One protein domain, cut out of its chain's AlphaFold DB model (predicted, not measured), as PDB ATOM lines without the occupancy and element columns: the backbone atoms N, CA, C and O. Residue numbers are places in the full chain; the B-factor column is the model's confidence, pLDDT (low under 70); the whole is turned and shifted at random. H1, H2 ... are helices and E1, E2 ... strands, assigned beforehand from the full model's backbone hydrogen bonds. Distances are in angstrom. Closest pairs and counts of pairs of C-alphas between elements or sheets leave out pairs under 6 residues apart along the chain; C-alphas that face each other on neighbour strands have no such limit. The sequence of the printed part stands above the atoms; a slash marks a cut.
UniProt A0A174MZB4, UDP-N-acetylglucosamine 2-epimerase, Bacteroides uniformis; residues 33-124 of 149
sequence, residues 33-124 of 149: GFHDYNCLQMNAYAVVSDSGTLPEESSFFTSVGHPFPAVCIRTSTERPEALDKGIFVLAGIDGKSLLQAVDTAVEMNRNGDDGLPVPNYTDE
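What this domain is: This is residues 33 to 124 of the 149 residues of the protein "UDP-N-acetylglucosamine 2-epimerase" of Bacteroides uniformis (UniProt A0A174MZB4). A small two-strand parallel sheet, E1 and E2, makes the core, with the long helix H4 packed on one side of it and H2 on the other. The short stretch 89 to 90 pairs in parallel with residues 71 to 72 of E2, H1 lies at the rim near H2, and residues 111 to 124 make a tail without a named element. The printed part has 92 residues, in the order H1, E1, H2, E2, H3, H4; it is mostly helix, though under half of the residues are in named elements. It is compact, with a radius of gyration of the C-alphas of 12.2 A, and spans 38 by 29 by 25 A.

Where its parts are: E1 is residues 47 to 49 and E2 residues 70 to 72. H4, residues 95 to 110, is 22.7 A long and ends at C-alpha 110 (2.942, 22.683, -36.041). H2, residues 54 to 63, is 14.1 A long; H1, residues 34 to 42, is 12.5 A long and begins at C-alpha 34 (27.385, 31.757, -33.559). H3 is residues 80 to 83.

How they stand to each other: E1 and E2 are parallel at 20 degrees, with N 71 and O 47 2.8 A apart, within hydrogen-bond range. E1, H2 and E2 form a strand-helix-strand unit, two parallel neighbour strands with a helix between, whose crossover is right-handed. The closest C-alphas of E2 and H4 are those of Val 71 and Val 102, 6.4 A; of H2 and E2, Ser 58 and Ala 70, 6.4 A. H2 and H3 only just touch, with 3 pairs of C-alphas within 8 A, the closest Pro 55 and Ala 82 at 5.8 A. H1 and H2 are close but not clearly touching, the C-alphas of Met 42 and Phe 61 being 7.5 A apart, and only just about perpendicular at 73 degrees. H2 and H4 are apart. In H1, H2 and H4 every O i to N i+4 pair is within hydrogen-bond range; H3 is too short for one.

The domain as a whole: The C-alphas of Lys 96 and Glu 124, the two farthest apart, are 38.6 A apart. The printed part has no cut, the link from H3 to H4 is long, and no printed residue is under 70 in pLDDT.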
ATOM      1  N   GLY A  33      30.085  28.395 -35.893       93.94
ATOM      2  CA  GLY A  33      30.077  29.799 -35.491       93.94
ATOM      3  C   GLY A  33      28.691  30.226 -34.993       93.94
ATOM      4  O   GLY A  33      27.684  29.614 -35.340       93.94
ATOM      5  N   PHE A  34      28.629  31.297 -34.197       94.44
ATOM      6  CA  PHE A  34      27.385  31.757 -33.559       94.44
ATOM      7  C   PHE A  34      26.232  31.980 -34.554       94.44
ATOM      8  O   PHE A  34      25.131  31.473 -34.353       94.44
ATOM      9  N   HIS A  35      26.486  32.693 -35.655       96.19
ATOM     10  CA  HIS A  35      25.455  32.983 -36.656       96.19
ATOM     11  C   HIS A  35      24.963  31.726 -37.381       96.19
ATOM     12  O   HIS A  35      23.756  31.552 -37.540       96.19
ATOM     13  N   ASP A  36      25.876  30.833 -37.764       95.56
ATOM     14  CA  ASP A  36      25.526  29.579 -38.440       95.56
ATOM     15  C   ASP A  36      24.738  28.652 -37.512       95.56
ATOM     16  O   ASP A  36      23.771  28.023 -37.935       95.56
ATOM     17  N   TYR A  37      25.109  28.603 -36.230       95.06
ATOM     18  CA  TYR A  37      24.395  27.824 -35.224       95.06
ATOM     19  C   TYR A  37      22.973  28.354 -34.999       95.06
ATOM     20  O   TYR A  37      22.025  27.576 -34.955       95.06
ATOM     21  N   ASN A  38      22.793  29.674 -34.937       95.75
ATOM     22  CA  ASN A  38      21.465  30.285 -34.843       95.75
ATOM     23  C   ASN A  38      20.616  29.996 -36.085       95.75
ATOM     24  O   ASN A  38      19.455  29.615 -35.962       95.75
ATOM     25  N   CYS A  39      21.203  30.124 -37.278       95.69
ATOM     26  CA  CYS A  39      20.534  29.783 -38.531       95.69
ATOM     27  C   CYS A  39      20.097  28.313 -38.551       95.69
ATOM     28  O   CYS A  39      18.963  28.008 -38.919       95.69
ATOM     29  N   LEU A  40      20.962  27.406 -38.092       95.19
ATOM     30  CA  LEU A  40      20.641  25.990 -37.971       95.19
ATOM     31  C   LEU A  40      19.454  25.753 -37.030       95.19
ATOM     32  O   LEU A  40      18.545  25.020 -37.403       95.19
ATOM     33  N   GLN A  41      19.456  26.358 -35.838       96.31
ATOM     34  CA  GLN A  41      18.384  26.178 -34.852       96.31
ATOM     35  C   GLN A  41      17.025  26.627 -35.400       96.31
ATOM     36  O   GLN A  41      16.074  25.854 -35.351       96.31
ATOM     37  N   MET A  42      16.960  27.819 -36.005       94.94
ATOM     38  CA  MET A  42      15.724  28.371 -36.583       94.94
ATOM     39  C   MET A  42      15.134  27.521 -37.717       94.94
ATOM     40  O   MET A  42      13.951  27.635 -38.016       94.94
ATOM     41  N   ASN A  43      15.950  26.699 -38.382       94.75
ATOM     42  CA  ASN A  43      15.533  25.889 -39.529       94.75
ATOM     43  C   ASN A  43      15.507  24.382 -39.220       94.75
ATOM     44  O   ASN A  43      15.276  23.565 -40.116       94.75
ATOM     45  N   ALA A  44      15.780  23.989 -37.975       96.31
ATOM     46  CA  ALA A  44      15.789  22.593 -37.580       96.31
ATOM     47  C   ALA A  44      14.359  22.054 -37.455       96.31
ATOM     48  O   ALA A  44      13.458  22.726 -36.967       96.31
ATOM     49  N   TYR A  45      14.170  20.784 -37.821       97.50
ATOM     50  CA  TYR A  45      12.919  20.073 -37.535       97.50
ATOM     51  C   TYR A  45      12.633  20.010 -36.030       97.50
ATOM     52  O   TYR A  45      11.492  20.132 -35.608       97.50
ATOM     53  N   ALA A  46      13.678  19.778 -35.239       98.00
ATOM     54  CA  ALA A  46      13.676  19.864 -33.790       98.00
ATOM     55  C   ALA A  46      15.117  20.062 -33.315       98.00
ATOM     56  O   ALA A  46      16.051  19.499 -33.897       98.00
ATOM     57  N   VAL A  47      15.293  20.822 -32.241       98.12
ATOM     58  CA  VAL A  47      16.570  21.012 -31.556       98.12
ATOM     59  C   VAL A  47      16.559  20.175 -30.282       98.12
ATOM     60  O   VAL A  47      15.757  20.409 -29.382       98.12
ATOM     61  N   VAL A  48      17.467  19.203 -30.200       97.62
ATOM     62  CA  VAL A  48      17.683  18.375 -29.006       97.62
ATOM     63  C   VAL A  48      19.020  18.775 -28.393       97.62
ATOM     64  O   VAL A  48      20.056  18.611 -29.036       97.62
ATOM     65  N   SER A  49      19.011  19.321 -27.178       95.81
ATOM     66  CA  SER A  49      20.204  19.940 -26.587       95.81
ATOM     67  C   SER A  49      20.269  19.780 -25.066       95.81
ATOM     68  O   SER A  49      19.249  19.763 -24.377       95.81
ATOM     69  N   ASP A  50      21.484  19.659 -24.533       94.62
ATOM     70  CA  ASP A  50      21.790  19.748 -23.101       94.62
ATOM     71  C   ASP A  50      22.293  21.145 -22.694       94.62
ATOM     72  O   ASP A  50      22.663  21.353 -21.538       94.62
ATOM     73  N   SER A  51      22.299  22.114 -23.616       93.31
ATOM     74  CA  SER A  51      22.741  23.476 -23.321       93.31
ATOM     75  C   SER A  51      21.884  24.124 -22.233       93.31
ATOM     76  O   SER A  51      20.653  24.079 -22.276       93.31
ATOM     77  N   GLY A  52      22.537  24.803 -21.284       93.94
ATOM     78  CA  GLY A  52      21.858  25.658 -20.306       93.94
ATOM     79  C   GLY A  52      21.188  26.886 -20.932       93.94
ATOM     80  O   GLY A  52      20.275  27.440 -20.333       93.94
ATOM     81  N   THR A  53      21.595  27.283 -22.144       95.75
ATOM     82  CA  THR A  53      21.001  28.412 -22.877       95.75
ATOM     83  C   THR A  53      19.793  28.025 -23.722       95.75
ATOM     84  O   THR A  53      19.076  28.923 -24.147       95.75
ATOM     85  N   LEU A  54      19.496  26.731 -23.919       97.25
ATOM     86  CA  LEU A  54      18.355  26.291 -24.736       97.25
ATOM     87  C   LEU A  54      17.019  26.956 -24.321       97.25
ATOM     88  O   LEU A  54      16.280  27.382 -25.212       97.25
ATOM     89  N   PRO A  55      16.685  27.101 -23.018       97.50
ATOM     90  CA  PRO A  55      15.457  27.787 -22.611       97.50
ATOM     91  C   PRO A  55      15.445  29.287 -22.958       97.50
ATOM     92  O   PRO A  55      14.401  29.843 -23.288       97.50
ATOM     93  N   GLU A  56      16.602  29.949 -22.899       97.56
ATOM     94  CA  GLU A  56      16.744  31.370 -23.248       97.56
ATOM     95  C   GLU A  56      16.693  31.569 -24.771       97.56
ATOM     96  O   GLU A  56      16.001  32.460 -25.252       97.56
ATOM     97  N   GLU A  57      17.365  30.700 -25.532       97.44
ATOM     98  CA  GLU A  57      17.380  30.698 -26.998       97.44
ATOM     99  C   GLU A  57      15.974  30.459 -27.557       97.44
ATOM    100  O   GLU A  57      15.474  31.284 -28.317       97.44
ATOM    101  N   SER A  58      15.294  29.391 -27.131       97.50
ATOM    102  CA  SER A  58      13.911  29.100 -27.548       97.50
ATOM    103  C   SER A  58      12.954  30.263 -27.253       97.50
ATOM    104  O   SER A  58      12.168  30.658 -28.117       97.50
ATOM    105  N   SER A  59      13.074  30.893 -26.080       97.94
ATOM    106  CA  SER A  59      12.306  32.096 -25.735       97.94
ATOM    107  C   SER A  59      12.650  33.304 -26.599       97.94
ATOM    108  O   SER A  59      11.744  34.043 -26.988       97.94
ATOM    109  N   PHE A  60      13.931  33.541 -26.880       97.06
ATOM    110  CA  PHE A  60      14.364  34.640 -27.737       97.06
ATOM    111  C   PHE A  60      13.828  34.470 -29.159       97.06
ATOM    112  O   PHE A  60      13.211  35.377 -29.702       97.06
ATOM    113  N   PHE A  61      14.007  33.296 -29.757       97.25
ATOM    114  CA  PHE A  61      13.573  33.063 -31.128       97.25
ATOM    115  C   PHE A  61      12.049  33.126 -31.275       97.25
ATOM    116  O   PHE A  61      11.551  33.686 -32.250       97.25
ATOM    117  N   THR A  62      11.304  32.688 -30.260       96.88
ATOM    118  CA  THR A  62       9.851  32.903 -30.194       96.88
ATOM    119  C   THR A  62       9.491  34.392 -30.116       96.88
ATOM    120  O   THR A  62       8.554  34.828 -30.781       96.88
ATOM    121  N   SER A  63      10.244  35.212 -29.366       96.62
ATOM    122  CA  SER A  63       9.961  36.653 -29.233       96.62
ATOM    123  C   SER A  63      10.170  37.444 -30.525       96.62
ATOM    124  O   SER A  63       9.519  38.469 -30.724       96.62
ATOM    125  N   VAL A  64      11.031  36.950 -31.417       95.69
ATOM    126  CA  VAL A  64      11.306  37.555 -32.728       95.69
ATOM    127  C   VAL A  64      10.586  36.854 -33.889       95.69
ATOM    128  O   VAL A  64      10.892  37.127 -35.046       95.69
ATOM    129  N   GLY A  65       9.619  35.973 -33.604       95.38
ATOM    130  CA  GLY A  65       8.761  35.351 -34.623       95.38
ATOM    131  C   GLY A  65       9.386  34.174 -35.381       95.38
ATOM    132  O   GLY A  65       8.943  33.852 -36.481       95.38
ATOM    133  N   HIS A  66      10.400  33.530 -34.805       96.31
ATOM    134  CA  HIS A  66      11.087  32.363 -35.364       96.31
ATOM    135  C   HIS A  66      11.131  31.176 -34.379       96.31
ATOM    136  O   HIS A  66      12.218  30.659 -34.118       96.31
ATOM    137  N   PRO A  67       9.995  30.744 -33.795       96.88
ATOM    138  CA  PRO A  67       9.984  29.633 -32.846       96.88
ATOM    139  C   PRO A  67      10.527  28.348 -33.487       96.88
ATOM    140  O   PRO A  67      10.427  28.142 -34.698       96.88
ATOM    141  N   PHE A  68      11.114  27.479 -32.663       97.88
ATOM    142  CA  PHE A  68      11.539  26.151 -33.088       97.88
ATOM    143  C   PHE A  68      11.223  25.103 -32.014       97.88
ATOM    144  O   PHE A  68      11.268  25.414 -30.819       97.88
ATOM    145  N   PRO A  69      10.997  23.831 -32.396       98.31
ATOM    146  CA  PRO A  69      10.760  22.764 -31.430       98.31
ATOM    147  C   PRO A  69      12.006  22.489 -30.579       98.31
ATOM    148  O   PRO A  69      12.988  21.921 -31.062       98.31
ATOM    149  N   ALA A  70      11.970  22.886 -29.308       98.25
ATOM    150  CA  ALA A  70      13.090  22.772 -28.378       98.25
ATOM    151  C   ALA A  70      12.898  21.619 -27.380       98.25
ATOM    152  O   ALA A  70      11.905  21.557 -26.652       98.25
ATOM    153  N   VAL A  71      13.883  20.722 -27.304       98.50
ATOM    154  CA  VAL A  71      13.879  19.557 -26.412       98.50
ATOM    155  C   VAL A  71      15.158  19.519 -25.581       98.50
ATOM    156  O   VAL A  71      16.267  19.425 -26.107       98.50
ATOM    157  N   CYS A  72      15.001  19.558 -24.261       98.06
ATOM    158  CA  CYS A  72      16.109  19.536 -23.317       98.06
ATOM    159  C   CYS A  72      16.400  18.111 -22.837       98.06
ATOM    160  O   CYS A  72      15.558  17.489 -22.189       98.06
ATOM    161  N   ILE A  73      17.614  17.612 -23.079       97.19
ATOM    162  CA  ILE A  73      18.074  16.285 -22.623       97.19
ATOM    163  C   ILE A  73      18.811  16.347 -21.278       97.19
ATOM    164  O   ILE A  73      19.899  15.799 -21.096       97.19
ATOM    165  N   ARG A  74      18.212  17.052 -20.313       96.38
ATOM    166  CA  ARG A  74      18.663  17.133 -18.916       96.38
ATOM    167  C   ARG A  74      17.596  16.557 -17.995       96.38
ATOM    168  O   ARG A  74      16.430  16.462 -18.359       96.38
ATOM    169  N   THR A  75      17.981  16.191 -16.778       95.50
ATOM    170  CA  THR A  75      17.045  15.720 -15.741       95.50
ATOM    171  C   THR A  75      16.457  16.853 -14.895       95.50
ATOM    172  O   THR A  75      15.538  16.625 -14.117       95.50
ATOM    173  N   SER A  76      16.982  18.070 -15.034       95.12
ATOM    174  CA  SER A  76      16.515  19.277 -14.354       95.12
ATOM    175  C   SER A  76      16.957  20.530 -15.113       95.12
ATOM    176  O   SER A  76      17.862  20.473 -15.952       95.12
ATOM    177  N   THR A  77      16.326  21.663 -14.795       94.75
ATOM    178  CA  THR A  77      16.658  22.985 -15.336       94.75
ATOM    179  C   THR A  77      16.739  24.024 -14.221       94.75
ATOM    180  O   THR A  77      15.967  23.999 -13.264       94.75
ATOM    181  N   GLU A  78      17.673  24.954 -14.364       95.06
ATOM    182  CA  GLU A  78      17.824  26.174 -13.571       95.06
ATOM    183  C   GLU A  78      16.963  27.341 -14.083       95.06
ATOM    184  O   GLU A  78      17.104  28.456 -13.584       95.06
ATOM    185  N   ARG A  79      16.116  27.099 -15.096       96.69
ATOM    186  CA  ARG A  79      15.227  28.079 -15.743       96.69
ATOM    187  C   ARG A  79      13.744  27.693 -15.588       96.69
ATOM    188  O   ARG A  79      13.096  27.377 -16.592       96.69
ATOM    189  N   PRO A  80      13.190  27.629 -14.361       96.50
ATOM    190  CA  PRO A  80      11.776  27.296 -14.154       96.50
ATOM    191  C   PRO A  80      10.826  28.271 -14.868       96.50
ATOM    192  O   PRO A  80       9.800  27.856 -15.393       96.50
ATOM    193  N   GLU A  81      11.212  29.539 -14.986       97.75
ATOM    194  CA  GLU A  81      10.435  30.574 -15.663       97.75
ATOM    195  C   GLU A  81      10.211  30.293 -17.158       97.75
ATOM    196  O   GLU A  81       9.247  30.790 -17.732       97.75
ATOM    197  N   ALA A  82      11.071  29.490 -17.791       97.50
ATOM    198  CA  ALA A  82      10.899  29.057 -19.174       97.50
ATOM    199  C   ALA A  82       9.920  27.875 -19.295       97.50
ATOM    200  O   ALA A  82       9.159  27.802 -20.260       97.50
ATOM    201  N   LEU A  83       9.878  26.986 -18.293       96.88
ATOM    202  CA  LEU A  83       8.865  25.925 -18.217       96.88
ATOM    203  C   LEU A  83       7.463  26.512 -18.035       96.88
ATOM    204  O   LEU A  83       6.535  26.073 -18.709       96.88
ATOM    205  N   ASP A  84       7.323  27.553 -17.208       97.56
ATOM    206  CA  ASP A  84       6.053  28.271 -16.999       97.56
ATOM    207  C   ASP A  84       5.475  28.859 -18.296       97.56
ATOM    208  O   ASP A  84       4.282  29.164 -18.375       97.56
ATOM    209  N   LYS A  85       6.321  29.056 -19.312       97.88
ATOM    210  CA  LYS A  85       5.926  29.572 -20.624       97.88
ATOM    211  C   LYS A  85       5.777  28.508 -21.702       97.88
ATOM    212  O   LYS A  85       5.410  28.860 -22.819       97.88
ATOM    213  N   GLY A  86       6.037  27.241 -21.383       97.12
ATOM    214  CA  GLY A  86       5.898  26.135 -22.330       97.12
ATOM    215  C   GLY A  86       6.832  26.232 -23.539       97.12
ATOM    216  O   GLY A  86       6.503  25.705 -24.591       97.12
ATOM    217  N   ILE A  87       7.973  26.914 -23.405       96.25
ATOM    218  CA  ILE A  87       8.842  27.271 -24.538       96.25
ATOM    219  C   ILE A  87       9.764  26.126 -24.998       96.25
ATOM    220  O   ILE A  87      10.382  26.184 -26.058       96.25
ATOM    221  N   PHE A  88       9.885  25.076 -24.181       98.00
ATOM    222  CA  PHE A  88      10.642  23.864 -24.487       98.00
ATOM    223  C   PHE A  88      10.084  22.669 -23.701       98.00
ATOM    224  O   PHE A  88       9.394  22.838 -22.693       98.00
ATOM    225  N   VAL A  89      10.441  21.451 -24.118       98.06
ATOM    226  CA  VAL A  89      10.075  20.207 -23.421       98.06
ATOM    227  C   VAL A  89      11.298  19.601 -22.727       98.06
ATOM    228  O   VAL A  89      12.332  19.375 -23.356       98.06
ATOM    229  N   LEU A  90      11.198  19.305 -21.428       97.62
ATOM    230  CA  LEU A  90      12.241  18.593 -20.679       97.62
ATOM    231  C   LEU A  90      12.074  17.077 -20.855       97.62
ATOM    232  O   LEU A  90      11.117  16.492 -20.357       97.62
ATOM    233  N   ALA A  91      13.014  16.444 -21.553       97.56
ATOM    234  CA  ALA A  91      12.935  15.035 -21.930       97.56
ATOM    235  C   ALA A  91      13.587  14.069 -20.932       97.56
ATOM    236  O   ALA A  91      13.268  12.883 -20.940       97.56
ATOM    237  N   GLY A  92      14.535  14.525 -20.108       95.12
ATOM    238  CA  GLY A  92      15.401  13.604 -19.373       95.12
ATOM    239  C   GLY A  92      16.474  12.980 -20.270       95.12
ATOM    240  O   GLY A  92      16.911  13.575 -21.253       95.12
ATOM    241  N   ILE A  93      16.940  11.785 -19.899       94.19
ATOM    242  CA  ILE A  93      18.076  11.105 -20.552       94.19
ATOM    243  C   ILE A  93      17.749   9.684 -21.026       94.19
ATOM    244  O   ILE A  93      18.645   8.960 -21.464       94.19
ATOM    245  N   ASP A  94      16.490   9.254 -20.928       96.06
ATOM    246  CA  ASP A  94      16.052   7.956 -21.435       96.06
ATOM    247  C   ASP A  94      15.436   8.077 -22.837       96.06
ATOM    248  O   ASP A  94      14.849   9.094 -23.211       96.06
ATOM    249  N   GLY A  95      15.576   7.015 -23.631       96.12
ATOM    250  CA  GLY A  95      15.164   7.037 -25.033       96.12
ATOM    251  C   GLY A  95      13.654   7.153 -25.238       96.12
ATOM    252  O   GLY A  95      13.229   7.746 -26.224       96.12
ATOM    253  N   LYS A  96      12.830   6.618 -24.328       97.56
ATOM    254  CA  LYS A  96      11.369   6.646 -24.484       97.56
ATOM    255  C   LYS A  96      10.838   8.061 -24.257       97.56
ATOM    256  O   LYS A  96      10.070   8.551 -25.081       97.56
ATOM    257  N   SER A  97      11.280   8.710 -23.183       97.12
ATOM    258  CA  SER A  97      10.902  10.087 -22.864       97.12
ATOM    259  C   SER A  97      11.412  11.067 -23.918       97.12
ATOM    260  O   SER A  97      10.677  11.968 -24.310       97.12
ATOM    261  N   LEU A  98      12.619  10.849 -24.456       97.81
ATOM    262  CA  LEU A  98      13.145  11.662 -25.554       97.81
ATOM    263  C   LEU A  98      12.280  11.583 -26.814       97.81
ATOM    264  O   LEU A  98      11.954  12.621 -27.386       97.81
ATOM    265  N   LEU A  99      11.886  10.381 -27.241       98.00
ATOM    266  CA  LEU A  99      11.020  10.224 -28.413       98.00
ATOM    267  C   LEU A  99       9.678  10.936 -28.212       98.00
ATOM    268  O   LEU A  99       9.275  11.726 -29.060       98.00
ATOM    269  N   GLN A 100       9.044  10.740 -27.053       98.44
ATOM    270  CA  GLN A 100       7.797  11.426 -26.717       98.44
ATOM    271  C   GLN A 100       7.961  12.956 -26.698       98.44
ATOM    272  O   GLN A 100       7.088  13.671 -27.184       98.44
ATOM    273  N   ALA A 101       9.058  13.466 -26.138       98.38
ATOM    274  CA  ALA A 101       9.316  14.900 -26.048       98.38
ATOM    275  C   ALA A 101       9.529  15.542 -27.425       98.38
ATOM    276  O   ALA A 101       9.021  16.634 -27.664       98.38
ATOM    277  N   VAL A 102      10.233  14.856 -28.332       98.44
ATOM    278  CA  VAL A 102      10.400  15.304 -29.722       98.44
ATOM    279  C   VAL A 102       9.056  15.343 -30.440       98.44
ATOM    280  O   VAL A 102       8.738  16.365 -31.044       98.44
ATOM    281  N   ASP A 103       8.255  14.281 -30.336       98.56
ATOM    282  CA  ASP A 103       6.925  14.246 -30.954       98.56
ATOM    283  C   ASP A 103       6.034  15.373 -30.412       98.56
ATOM    284  O   ASP A 103       5.404  16.093 -31.184       98.56
ATOM    285  N   THR A 104       6.047  15.584 -29.091       98.50
ATOM    286  CA  THR A 104       5.273  16.644 -28.426       98.50
ATOM    287  C   THR A 104       5.699  18.033 -28.897       98.50
ATOM    288  O   THR A 104       4.859  18.809 -29.342       98.50
ATOM    289  N   ALA A 105       6.998  18.349 -28.841       98.38
ATOM    290  CA  ALA A 105       7.502  19.674 -29.197       98.38
ATOM    291  C   ALA A 105       7.200  20.030 -30.660       98.38
ATOM    292  O   ALA A 105       6.790  21.152 -30.959       98.38
ATOM    293  N   VAL A 106       7.386  19.068 -31.568       98.50
ATOM    294  CA  VAL A 106       7.150  19.270 -33.000       98.50
ATOM    295  C   VAL A 106       5.670  19.447 -33.298       98.50
ATOM    296  O   VAL A 106       5.311  20.345 -34.057       98.50
ATOM    297  N   GLU A 107       4.815  18.598 -32.733       98.50
ATOM    298  CA  GLU A 107       3.384  18.656 -33.018       98.50
ATOM    299  C   GLU A 107       2.748  19.928 -32.446       98.50
ATOM    300  O   GLU A 107       1.943  20.561 -33.121       98.50
ATOM    301  N   MET A 108       3.174  20.370 -31.259       97.88
ATOM    302  CA  MET A 108       2.736  21.648 -30.690       97.88
ATOM    303  C   MET A 108       3.137  22.838 -31.572       97.88
ATOM    304  O   MET A 108       2.273  23.626 -31.946       97.88
ATOM    305  N   ASN A 109       4.398  22.919 -32.015       97.06
ATOM    306  CA  ASN A 109       4.837  23.992 -32.926       97.06
ATOM    307  C   ASN A 109       4.060  23.976 -34.257       97.06
ATOM    308  O   ASN A 109       3.678  25.017 -34.782       97.06
ATOM    309  N   ARG A 110       3.765  22.794 -34.819       97.19
ATOM    310  CA  ARG A 110       2.942  22.683 -36.041       97.19
ATOM    311  C   ARG A 110       1.523  23.213 -35.864       97.19
ATOM    312  O   ARG A 110       0.948  23.707 -36.832       97.19
ATOM    313  N   ASN A 111       0.981  23.102 -34.656       97.69
ATOM    314  CA  ASN A 111      -0.337  23.616 -34.301       97.69
ATOM    315  C   ASN A 111      -0.313  25.106 -33.912       97.69
ATOM    316  O   ASN A 111      -1.372  25.678 -33.667       97.69
ATOM    317  N   GLY A 112       0.864  25.746 -33.904       96.38
ATOM    318  CA  GLY A 112       1.047  27.132 -33.463       96.38
ATOM    319  C   GLY A 112       1.078  27.295 -31.940       96.38
ATOM    320  O   GLY A 112       0.980  28.414 -31.440       96.38
ATOM    321  N   ASP A 113       1.212  26.194 -31.197       96.88
ATOM    322  CA  ASP A 113       1.361  26.174 -29.742       96.88
ATOM    323  C   ASP A 113       2.844  26.325 -29.358       96.88
ATOM    324  O   ASP A 113       3.445  25.450 -28.734       96.88
ATOM    325  N   ASP A 114       3.450  27.450 -29.741       95.88
ATOM    326  CA  ASP A 114       4.893  27.706 -29.580       95.88
ATOM    327  C   ASP A 114       5.296  28.069 -28.136       95.88
ATOM    328  O   ASP A 114       6.473  28.244 -27.823       95.88
ATOM    329  N   GLY A 115       4.314  28.212 -27.242       95.75
ATOM    330  CA  GLY A 115       4.501  28.792 -25.917       95.75
ATOM    331  C   GLY A 115       4.517  30.322 -25.957       95.75
ATOM    332  O   GLY A 115       3.944  30.954 -26.843       95.75
ATOM    333  N   LEU A 116       5.130  30.944 -24.948       97.38
ATOM    334  CA  LEU A 116       5.232  32.402 -24.842       97.38
ATOM    335  C   LEU A 116       6.678  32.842 -24.574       97.38
ATOM    336  O   LEU A 116       7.391  32.183 -23.819       97.38
ATOM    337  N   PRO A 117       7.116  34.002 -25.087       97.25
ATOM    338  CA  PRO A 117       8.374  34.590 -24.653       97.25
ATOM    339  C   PRO A 117       8.383  34.821 -23.140       97.25
ATOM    340  O   PRO A 117       7.430  35.358 -22.566       97.25
ATOM    341  N   VAL A 118       9.479  34.450 -22.484       98.12
ATOM    342  CA  VAL A 118       9.715  34.760 -21.075       98.12
ATOM    343  C   VAL A 118       9.977  36.266 -20.955       98.12
ATOM    344  O   VAL A 118      10.988  36.744 -21.476       98.12
ATOM    345  N   PRO A 119       9.134  37.041 -20.243       96.62
ATOM    346  CA  PRO A 119       9.255  38.504 -20.210       96.62
ATOM    347  C   PRO A 119      10.600  39.018 -19.678       96.62
ATOM    348  O   PRO A 119      11.045  40.100 -20.039       96.62
ATOM    349  N   ASN A 120      11.269  38.238 -18.826       94.88
ATOM    350  CA  ASN A 120      12.559  38.615 -18.249       94.88
ATOM    351  C   ASN A 120      13.743  38.405 -19.210       94.88
ATOM    352  O   ASN A 120      14.861  38.783 -18.870       94.88
ATOM    353  N   TYR A 121      13.526  37.797 -20.380       96.31
ATOM    354  CA  TYR A 121      14.573  37.543 -21.378       96.31
ATOM    355  C   TYR A 121      14.508  38.509 -22.567       96.31
ATOM    356  O   TYR A 121      15.357  38.457 -23.451       96.31
ATOM    357  N   THR A 122      13.513  39.397 -22.609       94.50
ATOM    358  CA  THR A 122      13.253  40.277 -23.762       94.50
ATOM    359  C   THR A 122      13.878  41.667 -23.623       94.50
ATOM    360  O   THR A 122      13.599  42.559 -24.417       94.50
ATOM    361  N   ASP A 123      14.694  41.893 -22.594       95.38
ATOM    362  CA  ASP A 123      15.370  43.171 -22.390       95.38
ATOM    363  C   ASP A 123      16.495  43.387 -23.416       95.38
ATOM    364  O   ASP A 123      17.517  42.708 -23.388       95.38
ATOM    365  N   GLU A 124      16.381  44.414 -24.258       95.56
ATOM    366  CA  GLU A 124      17.416  44.740 -25.259       95.56
ATOM    367  C   GLU A 124      18.532  45.659 -24.728       95.56
ATOM    368  O   GLU A 124      19.561  45.873 -25.367       95.56
TER     369      GLU A 124